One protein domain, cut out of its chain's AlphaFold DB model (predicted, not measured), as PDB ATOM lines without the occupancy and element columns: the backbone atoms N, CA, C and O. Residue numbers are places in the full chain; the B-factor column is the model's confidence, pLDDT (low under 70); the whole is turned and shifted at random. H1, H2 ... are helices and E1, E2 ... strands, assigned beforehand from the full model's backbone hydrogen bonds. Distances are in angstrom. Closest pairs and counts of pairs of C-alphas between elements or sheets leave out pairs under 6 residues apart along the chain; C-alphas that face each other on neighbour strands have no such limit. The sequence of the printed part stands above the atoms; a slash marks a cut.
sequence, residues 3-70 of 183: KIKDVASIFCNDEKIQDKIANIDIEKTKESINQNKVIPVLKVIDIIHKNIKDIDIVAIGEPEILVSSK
ATOM      1  N   LYS A   3      -3.177   6.516  45.913       90.19
ATOM      2  CA  LYS A   3      -4.131   5.453  45.575       90.19
ATOM      3  C   LYS A   3      -3.630   4.089  46.029       90.19
ATOM      4  O   LYS A   3      -2.434   3.905  46.235       90.19
ATOM      5  N   ILE A   4      -4.534   3.111  46.128       89.06
ATOM      6  CA  ILE A   4      -4.162   1.735  46.505       89.06
ATOM      7  C   ILE A   4      -3.160   1.132  45.515       89.06
ATOM      8  O   ILE A   4      -2.170   0.549  45.944       89.06
ATOM      9  N   LYS A   5      -3.333   1.361  44.209       90.50
ATOM     10  CA  LYS A   5      -2.382   0.883  43.191       90.50
ATOM     11  C   LYS A   5      -0.952   1.419  43.344       90.50
ATOM     12  O   LYS A   5      -0.032   0.835  42.785       90.50
ATOM     13  N   ASP A   6      -0.777   2.543  44.044       87.44
ATOM     14  CA  ASP A   6       0.540   3.149  44.258       87.44
ATOM     15  C   ASP A   6       1.297   2.460  45.409       87.44
ATOM     16  O   ASP A   6       2.501   2.661  45.552       87.44
ATOM     17  N   VAL A   7       0.598   1.678  46.246       87.75
ATOM     18  CA  VAL A   7       1.157   1.047  47.453       87.75
ATOM     19  C   VAL A   7       1.021  -0.473  47.498       87.75
ATOM     20  O   VAL A   7       1.722  -1.108  48.278       87.75
ATOM     21  N   ALA A   8       0.128  -1.063  46.703       87.81
ATOM     22  CA  ALA A   8      -0.120  -2.498  46.701       87.81
ATOM     23  C   ALA A   8      -0.493  -3.007  45.304       87.81
ATOM     24  O   ALA A   8      -1.196  -2.341  44.540       87.81
ATOM     25  N   SER A   9      -0.054  -4.227  44.994       88.81
ATOM     26  CA  SER A   9      -0.549  -4.989  43.847       88.81
ATOM     27  C   SER A   9      -1.873  -5.658  44.211       88.81
ATOM     28  O   SER A   9      -2.006  -6.228  45.290       88.81
ATOM     29  N   ILE A  10      -2.854  -5.581  43.314       90.25
ATOM     30  CA  ILE A  10      -4.201  -6.115  43.532       90.25
ATOM     31  C   ILE A  10      -4.464  -7.177  42.474       90.25
ATOM     32  O   ILE A  10      -4.219  -6.941  41.293       90.25
ATOM     33  N   PHE A  11      -4.998  -8.314  42.904       88.38
ATOM     34  CA  PHE A  11      -5.462  -9.382  42.033       88.38
ATOM     35  C   PHE A  11      -6.902  -9.737  42.406       88.38
ATOM     36  O   PHE A  11      -7.197  -9.975  43.577       88.38
ATOM     37  N   CYS A  12      -7.802  -9.753  41.424       88.00
ATOM     38  CA  CYS A  12      -9.187 -10.181  41.596       88.00
ATOM     39  C   CYS A  12      -9.681 -10.875  40.320       88.00
ATOM     40  O   CYS A  12      -9.286 -10.499  39.220       88.00
ATOM     41  N   ASN A  13     -10.579 -11.856  40.456       87.44
ATOM     42  CA  ASN A  13     -11.168 -12.549  39.304       87.44
ATOM     43  C   ASN A  13     -12.045 -11.632  38.432       87.44
ATOM     44  O   ASN A  13     -12.219 -11.911  37.250       87.44
ATOM     45  N   ASP A  14     -12.615 -10.563  39.002       89.25
ATOM     46  CA  ASP A  14     -13.388  -9.562  38.260       89.25
ATOM     47  C   ASP A  14     -12.535  -8.306  38.031       89.25
ATOM     48  O   ASP A  14     -12.264  -7.534  38.958       89.25
ATOM     49  N   GLU A  15     -12.151  -8.075  36.773       87.25
ATOM     50  CA  GLU A  15     -11.354  -6.914  36.361       87.25
ATOM     51  C   GLU A  15     -12.020  -5.579  36.733       87.25
ATOM     52  O   GLU A  15     -11.340  -4.630  37.120       87.25
ATOM     53  N   LYS A  16     -13.360  -5.494  36.716       87.44
ATOM     54  CA  LYS A  16     -14.071  -4.257  37.081       87.44
ATOM     55  C   LYS A  16     -13.946  -3.958  38.565       87.44
ATOM     56  O   LYS A  16     -13.923  -2.790  38.959       87.44
ATOM     57  N   ILE A  17     -13.920  -4.996  39.397       87.06
ATOM     58  CA  ILE A  17     -13.714  -4.861  40.840       87.06
ATOM     59  C   ILE A  17     -12.255  -4.498  41.104       87.06
ATOM     60  O   ILE A  17     -11.996  -3.564  41.864       87.06
ATOM     61  N   GLN A  18     -11.315  -5.150  40.420       89.00
ATOM     62  CA  GLN A  18      -9.890  -4.841  40.516       89.00
ATOM     63  C   GLN A  18      -9.602  -3.368  40.195       89.00
ATOM     64  O   GLN A  18      -8.982  -2.672  41.002       89.00
ATOM     65  N   ASP A  19     -10.108  -2.863  39.068       88.69
ATOM     66  CA  ASP A  19      -9.906  -1.474  38.648       88.69
ATOM     67  C   ASP A  19     -10.564  -0.468  39.593       88.69
ATOM     68  O   ASP A  19     -10.024   0.622  39.830       88.69
ATOM     69  N   LYS A  20     -11.719  -0.824  40.169       89.38
ATOM     70  CA  LYS A  20     -12.357  -0.016  41.211       89.38
ATOM     71  C   LYS A  20     -11.459   0.079  42.436       89.38
ATOM     72  O   LYS A  20     -11.174   1.196  42.855       89.38
ATOM     73  N   ILE A  21     -10.979  -1.051  42.962       89.44
ATOM     74  CA  ILE A  21     -10.112  -1.098  44.151       89.44
ATOM     75  C   ILE A  21      -8.813  -0.325  43.904       89.44
ATOM     76  O   ILE A  21      -8.426   0.514  44.717       89.44
ATOM     77  N   ALA A  22      -8.181  -0.533  42.749       88.81
ATOM     78  CA  ALA A  22      -6.931   0.117  42.365       88.81
ATOM     79  C   ALA A  22      -7.012   1.650  42.382       88.81
ATOM     80  O   ALA A  22      -6.016   2.329  42.650       88.81
ATOM     81  N   ASN A  23      -8.194   2.203  42.107       90.00
ATOM     82  CA  ASN A  23      -8.425   3.640  42.044       90.00
ATOM     83  C   ASN A  23      -8.982   4.259  43.330       90.00
ATOM     84  O   ASN A  23      -9.170   5.475  43.340       90.00
ATOM     85  N   ILE A  24      -9.208   3.476  44.392       89.56
ATOM     86  CA  ILE A  24      -9.624   4.013  45.692       89.56
ATOM     87  C   ILE A  24      -8.493   4.859  46.282       89.56
ATOM     88  O   ILE A  24      -7.318   4.480  46.271       89.56
ATOM     89  N   ASP A  25      -8.865   6.010  46.832       87.69
ATOM     90  CA  ASP A  25      -7.940   6.906  47.511       87.69
ATOM     91  C   ASP A  25      -7.783   6.509  48.977       87.69
ATOM     92  O   ASP A  25      -8.758   6.427  49.724       87.69
ATOM     93  N   ILE A  26      -6.538   6.305  49.406       82.50
ATOM     94  CA  ILE A  26      -6.238   5.945  50.797       82.50
ATOM     95  C   ILE A  26      -6.307   7.187  51.683       82.50
ATOM     96  O   ILE A  26      -6.863   7.178  52.781       82.50
ATOM     97  N   GLU A  27      -5.720   8.282  51.209       71.62
ATOM     98  CA  GLU A  27      -5.736   9.550  51.917       71.62
ATOM     99  C   GLU A  27      -5.458  10.706  50.958       71.62
ATOM    100  O   GLU A  27      -4.616  10.625  50.053       71.62
ATOM    101  N   LYS A  28      -6.102  11.849  51.215       59.47
ATOM    102  CA  LYS A  28      -5.582  13.116  50.709       59.47
ATOM    103  C   LYS A  28      -4.260  13.333  51.423       59.47
ATOM    104  O   LYS A  28      -4.249  13.569  52.629       59.47
ATOM    105  N   THR A  29      -3.157  13.225  50.691       56.50
ATOM    106  CA  THR A  29      -1.848  13.683  51.148       56.50
ATOM    107  C   THR A  29      -2.004  15.164  51.491       56.50
ATOM    108  O   THR A  29      -1.849  16.020  50.626       56.50
ATOM    109  N   LYS A  30      -2.390  15.498  52.735       51.00
ATOM    110  CA  LYS A  30      -2.130  16.833  53.268       51.00
ATOM    111  C   LYS A  30      -0.645  17.022  53.041       51.00
ATOM    112  O   LYS A  30       0.115  16.114  53.386       51.00
ATOM    113  N   GLU A  31      -0.277  18.132  52.412       50.47
ATOM    114  CA  GLU A  31       1.088  18.561  52.090       50.47
ATOM    115  C   GLU A  31       1.926  18.733  53.371       50.47
ATOM    116  O   GLU A  31       2.431  19.797  53.706       50.47
ATOM    117  N   SER A  32       2.047  17.664  54.143       49.28
ATOM    118  CA  SER A  32       2.908  17.524  55.296       49.28
ATOM    119  C   SER A  32       4.266  17.162  54.723       49.28
ATOM    120  O   SER A  32       4.651  16.010  54.550       49.28
ATOM    121  N   ILE A  33       4.922  18.229  54.288       52.59
ATOM    122  CA  ILE A  33       6.235  18.275  53.662       52.59
ATOM    123  C   ILE A  33       7.217  17.378  54.434       52.59
ATOM    124  O   ILE A  33       7.361  17.532  55.647       52.59
ATOM    125  N   ASN A  34       7.933  16.495  53.724       55.34
ATOM    126  CA  ASN A  34       9.058  15.711  54.260       55.34
ATOM    127  C   ASN A  34       8.703  14.805  55.457       55.34
ATOM    128  O   ASN A  34       9.450  14.725  56.436       55.34
ATOM    129  N   GLN A  35       7.559  14.126  55.413       64.50
ATOM    130  CA  GLN A  35       7.196  13.161  56.451       64.50
ATOM    131  C   GLN A  35       7.112  11.753  55.872       64.50
ATOM    132  O   GLN A  35       6.401  11.511  54.898       64.50
ATOM    133  N   ASN A  36       7.850  10.840  56.503       74.12
ATOM    134  CA  ASN A  36       7.617   9.413  56.384       74.12
ATOM    135  C   ASN A  36       6.321   9.099  57.126       74.12
ATOM    136  O   ASN A  36       6.145   9.516  58.275       74.12
ATOM    137  N   LYS A  37       5.402   8.411  56.456       79.94
ATOM    138  CA  LYS A  37       4.133   7.996  57.033       79.94
ATOM    139  C   LYS A  37       4.001   6.493  56.908       79.94
ATOM    140  O   LYS A  37       4.116   5.963  55.810       79.94
ATOM    141  N   VAL A  38       3.709   5.840  58.021       85.44
ATOM    142  CA  VAL A  38       3.364   4.421  58.035       85.44
ATOM    143  C   VAL A  38       1.856   4.282  57.852       85.44
ATOM    144  O   VAL A  38       1.068   4.969  58.511       85.44
ATOM    145  N   ILE A  39       1.452   3.433  56.913       87.75
ATOM    146  CA  ILE A  39       0.063   3.062  56.655       87.75
ATOM    147  C   ILE A  39      -0.060   1.564  56.950       87.75
ATOM    148  O   ILE A  39       0.466   0.761  56.184       87.75
ATOM    149  N   PRO A  40      -0.748   1.170  58.033       90.69
ATOM    150  CA  PRO A  40      -1.016  -0.238  58.301       90.69
ATOM    151  C   PRO A  40      -1.871  -0.842  57.185       90.69
ATOM    152  O   PRO A  40      -2.842  -0.214  56.747       90.69
ATOM    153  N   VAL A  41      -1.578  -2.074  56.770       91.38
ATOM    154  CA  VAL A  41      -2.368  -2.780  55.746       91.38
ATOM    155  C   VAL A  41      -3.827  -2.940  56.177       91.38
ATOM    156  O   VAL A  41      -4.729  -2.770  55.361       91.38
ATOM    157  N   LEU A  42      -4.081  -3.137  57.473       90.75
ATOM    158  CA  LEU A  42      -5.438  -3.178  58.033       90.75
ATOM    159  C   LEU A  42      -6.244  -1.908  57.722       90.75
ATOM    160  O   LEU A  42      -7.424  -1.987  57.400       90.75
ATOM    161  N   LYS A  43      -5.601  -0.733  57.711       89.38
ATOM    162  CA  LYS A  43      -6.264   0.521  57.325       89.38
ATOM    163  C   LYS A  43      -6.659   0.511  55.847       89.38
ATOM    164  O   LYS A  43      -7.693   1.069  55.488       89.38
ATOM    165  N   VAL A  44      -5.840  -0.090  54.982       89.62
ATOM    166  CA  VAL A  44      -6.155  -0.242  53.552       89.62
ATOM    167  C   VAL A  44      -7.336  -1.198  53.379       89.62
ATOM    168  O   VAL A  44      -8.281  -0.858  52.674       89.62
ATOM    169  N   ILE A  45      -7.329  -2.332  54.083       90.56
ATOM    170  CA  ILE A  45      -8.432  -3.305  54.108       90.56
ATOM    171  C   ILE A  45      -9.744  -2.634  54.544       90.56
ATOM    172  O   ILE A  45     -10.751  -2.740  53.841       90.56
ATOM    173  N   ASP A  46      -9.723  -1.848  55.625       89.81
ATOM    174  CA  ASP A  46     -10.886  -1.084  56.095       89.81
ATOM    175  C   ASP A  46     -11.429  -0.117  55.033       89.81
ATOM    176  O   ASP A  46     -12.639   0.083  54.905       89.81
ATOM    177  N   ILE A  47     -10.540   0.527  54.273       89.12
ATOM    178  CA  ILE A  47     -10.913   1.459  53.204       89.12
ATOM    179  C   ILE A  47     -11.548   0.712  52.026       89.12
ATOM    180  O   ILE A  47     -12.528   1.203  51.458       89.12
ATOM    181  N   ILE A  48     -11.044  -0.475  51.682       90.31
ATOM    182  CA  ILE A  48     -11.625  -1.313  50.626       90.31
ATOM    183  C   ILE A  48     -13.030  -1.765  51.037       90.31
ATOM    184  O   ILE A  48     -13.979  -1.511  50.292       90.31
ATOM    185  N   HIS A  49     -13.196  -2.315  52.244       89.88
ATOM    186  CA  HIS A  49     -14.501  -2.769  52.745       89.88
ATOM    187  C   HIS A  49     -15.548  -1.650  52.845       89.88
ATOM    188  O   HIS A  49     -16.744  -1.893  52.678       89.88
ATOM    189  N   LYS A  50     -15.128  -0.401  53.090       88.38
ATOM    190  CA  LYS A  50     -16.038   0.760  53.072       88.38
ATOM    191  C   LYS A  50     -16.578   1.082  51.679       88.38
ATOM    192  O   LYS A  50     -17.688   1.600  51.579       88.38
ATOM    193  N   ASN A  51     -15.807   0.814  50.626       86.75
ATOM    194  CA  ASN A  51     -16.189   1.118  49.245       86.75
ATOM    195  C   ASN A  51     -16.878  -0.059  48.551       86.75
ATOM    196  O   ASN A  51     -17.748   0.159  47.708       86.75
ATOM    197  N   ILE A  52     -16.502  -1.295  48.890       86.50
ATOM    198  CA  ILE A  52     -17.060  -2.503  48.292       86.50
ATOM    199  C   ILE A  52     -17.413  -3.493  49.400       86.50
ATOM    200  O   ILE A  52     -16.550  -3.950  50.149       86.50
ATOM    201  N   LYS A  53     -18.706  -3.795  49.510       78.62
ATOM    202  CA  LYS A  53     -19.227  -4.813  50.425       78.62
ATOM    203  C   LYS A  53     -19.141  -6.183  49.749       78.62
ATOM    204  O   LYS A  53     -19.243  -6.242  48.527       78.62
ATOM    205  N   ASP A  54     -19.024  -7.238  50.554       83.31
ATOM    206  CA  ASP A  54     -19.079  -8.642  50.109       83.31
ATOM    207  C   ASP A  54     -17.856  -9.116  49.295       83.31
ATOM    208  O   ASP A  54     -17.974  -9.729  48.238       83.31
ATOM    209  N   ILE A  55     -16.653  -8.782  49.775       85.19
ATOM    210  CA  ILE A  55     -15.379  -9.257  49.217       85.19
ATOM    211  C   ILE A  55     -14.503  -9.757  50.359       85.19
ATOM    212  O   ILE A  55     -14.307  -9.030  51.331       85.19
ATOM    213  N   ASP A  56     -13.925 -10.945  50.200       87.12
ATOM    214  CA  ASP A  56     -12.869 -11.450  51.075       87.12
ATOM    215  C   ASP A  56     -11.502 -10.947  50.606       87.12
ATOM    216  O   ASP A  56     -11.129 -11.089  49.437       87.12
ATOM    217  N   ILE A  57     -10.748 -10.340  51.522       88.69
ATOM    218  CA  ILE A  57      -9.442  -9.743  51.234       88.69
ATOM    219  C   ILE A  57      -8.363 -10.551  51.945       88.69
ATOM    220  O   ILE A  57      -8.372 -10.684  53.166       88.69
ATOM    221  N   VAL A  58      -7.392 -11.038  51.174       89.75
ATOM    222  CA  VAL A  58      -6.192 -11.692  51.700       89.75
ATOM    223  C   VAL A  58      -5.006 -10.770  51.461       89.75
ATOM    224  O   VAL A  58      -4.613 -10.532  50.320       89.75
ATOM    225  N   ALA A  59      -4.443 -10.230  52.541       89.88
ATOM    226  CA  ALA A  59      -3.211  -9.459  52.476       89.88
ATOM    227  C   ALA A  59      -2.001 -10.398  52.476       89.88
ATOM    228  O   ALA A  59      -1.850 -11.226  53.371       89.88
ATOM    229  N   ILE A  60      -1.137 -10.240  51.475       89.62
ATOM    230  CA  ILE A  60       0.117 -10.980  51.341       89.62
ATOM    231  C   ILE A  60       1.248  -9.956  51.270       89.62
ATOM    232  O   ILE A  60       1.219  -9.071  50.414       89.62
ATOM    233  N   GLY A  61       2.236 -10.085  52.154       89.06
ATOM    234  CA  GLY A  61       3.394  -9.194  52.233       89.06
ATOM    235  C   GLY A  61       3.523  -8.515  53.595       89.06
ATOM    236  O   GLY A  61       3.046  -9.031  54.604       89.06
ATOM    237  N   GLU A  62       4.184  -7.360  53.602       89.69
ATOM    238  CA  GLU A  62       4.472  -6.599  54.819       89.69
ATOM    239  C   GLU A  62       3.195  -6.022  55.457       89.69
ATOM    240  O   GLU A  62       2.351  -5.476  54.741       89.69
ATOM    241  N   PRO A  63       3.042  -6.077  56.794       90.38
ATOM    242  CA  PRO A  63       1.860  -5.567  57.497       90.38
ATOM    243  C   PRO A  63       1.780  -4.033  57.525       90.38
ATOM    244  O   PRO A  63       0.721  -3.461  57.810       90.38
ATOM    245  N   GLU A  64       2.886  -3.357  57.220       90.94
ATOM    246  CA  GLU A  64       3.026  -1.909  57.263       90.94
ATOM    247  C   GLU A  64       3.621  -1.367  55.963       90.94
ATOM    248  O   GLU A  64       4.596  -1.885  55.427       90.94
ATOM    249  N   ILE A  65       3.037  -0.279  55.463       88.62
ATOM    250  CA  ILE A  65       3.457   0.380  54.227       88.62
ATOM    251  C   ILE A  65       4.088   1.725  54.586       88.62
ATOM    252  O   ILE A  65       3.407   2.632  55.073       88.62
ATOM    253  N   LEU A  66       5.381   1.891  54.304       87.75
ATOM    254  CA  LEU A  66       6.083   3.161  54.480       87.75
ATOM    255  C   LEU A  66       5.937   4.043  53.233       87.75
ATOM    256  O   LEU A  66       6.444   3.727  52.160       87.75
ATOM    257  N   VAL A  67       5.289   5.195  53.386       85.06
ATOM    258  CA  VAL A  67       5.122   6.191  52.323       85.06
ATOM    259  C   VAL A  67       5.970   7.418  52.628       85.06
ATOM    260  O   VAL A  67       5.737   8.127  53.610       85.06
ATOM    261  N   SER A  68       6.926   7.712  51.748       78.12
ATOM    262  CA  SER A  68       7.812   8.874  51.862       78.12
ATOM    263  C   SER A  68       7.516   9.902  50.774       78.12
ATOM    264  O   SER A  68       7.775   9.677  49.592       78.12
ATOM    265  N   SER A  69       7.023  11.081  51.165       71.75
ATOM    266  CA  SER A  69       6.877  12.211  50.241       71.75
ATOM    267  C   SER A  69       8.162  13.041  50.218       71.75
ATOM    268  O   SER A  69       8.433  13.813  51.141       71.75
ATOM    269  N   LYS A  70       8.969  12.889  49.161       65.25
ATOM    270  CA  LYS A  70      10.165  13.714  48.939       65.25
ATOM    271  C   LYS A  70       9.800  14.941  48.109       65.25
ATOM    272  O   LYS A  70       9.364  14.822  46.965       65.25
TER     273      LYS A  70
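Overview. This is residues 3 to 70 of the 183 residues of the protein "Stage V sporulation protein AA" of Gottschalkia purinilytica (UniProt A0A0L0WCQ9). Picture a two-stranded antiparallel ribbon, E2 with E3, towards one end of an elongated domain, and two helices, H1 and H2, towards the other, close to each other but steeply tilted. H2 follows E2 directly, and a long loop, residues 52 to 63, leads back from H2 to E3. The printed part has 68 residues, with two named helices and three named strands in the order H1, E1, E2, H2, E3; the class is mixed, helices and strands, with under half of the residues in named elements. The whole is compact, with a radius of gyration of the C-alphas of 12.6 A, and spans 38 by 21 by 18 A.

Along the chain. Find C-alpha 36 at (7.617, 9.413, 56.384), where E2, residues 36 to 40, begins its 13.1 A. E3, residues 64 to 68, is 13.0 A long and ends at C-alpha 68, at (7.812, 8.874, 51.862). H2, residues 41 to 51, runs 15.8 A. H1, residues 15 to 22, starts at C-alpha 15, at (-11.354, -6.914, 36.361), and runs 10.2 A; E1 is residues 25 to 27.

Arrangement. Look first across E2 and E3, antiparallel at 155 degrees, where N 37 and O 67 are 2.9 A apart and N 65 and O 39 2.9 A, within hydrogen-bond range. H2 comes nearest to E3 at the C-alphas of Val 41 and Glu 64, 5.7 A apart. The closest C-alphas of E1 and H2 are those of Ile 26 and Val 44, 6.8 A apart; E1 pairs with no named strand. H1 and H2 are close but not clearly touching, 6.7 A between the C-alphas of Ile 21 and Ile 48, at a steep tilt of 56 degrees, opposite ways. H1 is apart from E2 and E3. In H1 and H2 every O i to N i+4 pair is within hydrogen-bond range.

Size, cuts and confidence. The two C-alphas farthest apart, of Asn 13 and Ile 33, are 38.2 A apart. The printed part has no cut, and the link from H2 to E3 is long, 12 residues. Look for low confidence, pLDDT under 70, at residues 28 to 35 and residue 70.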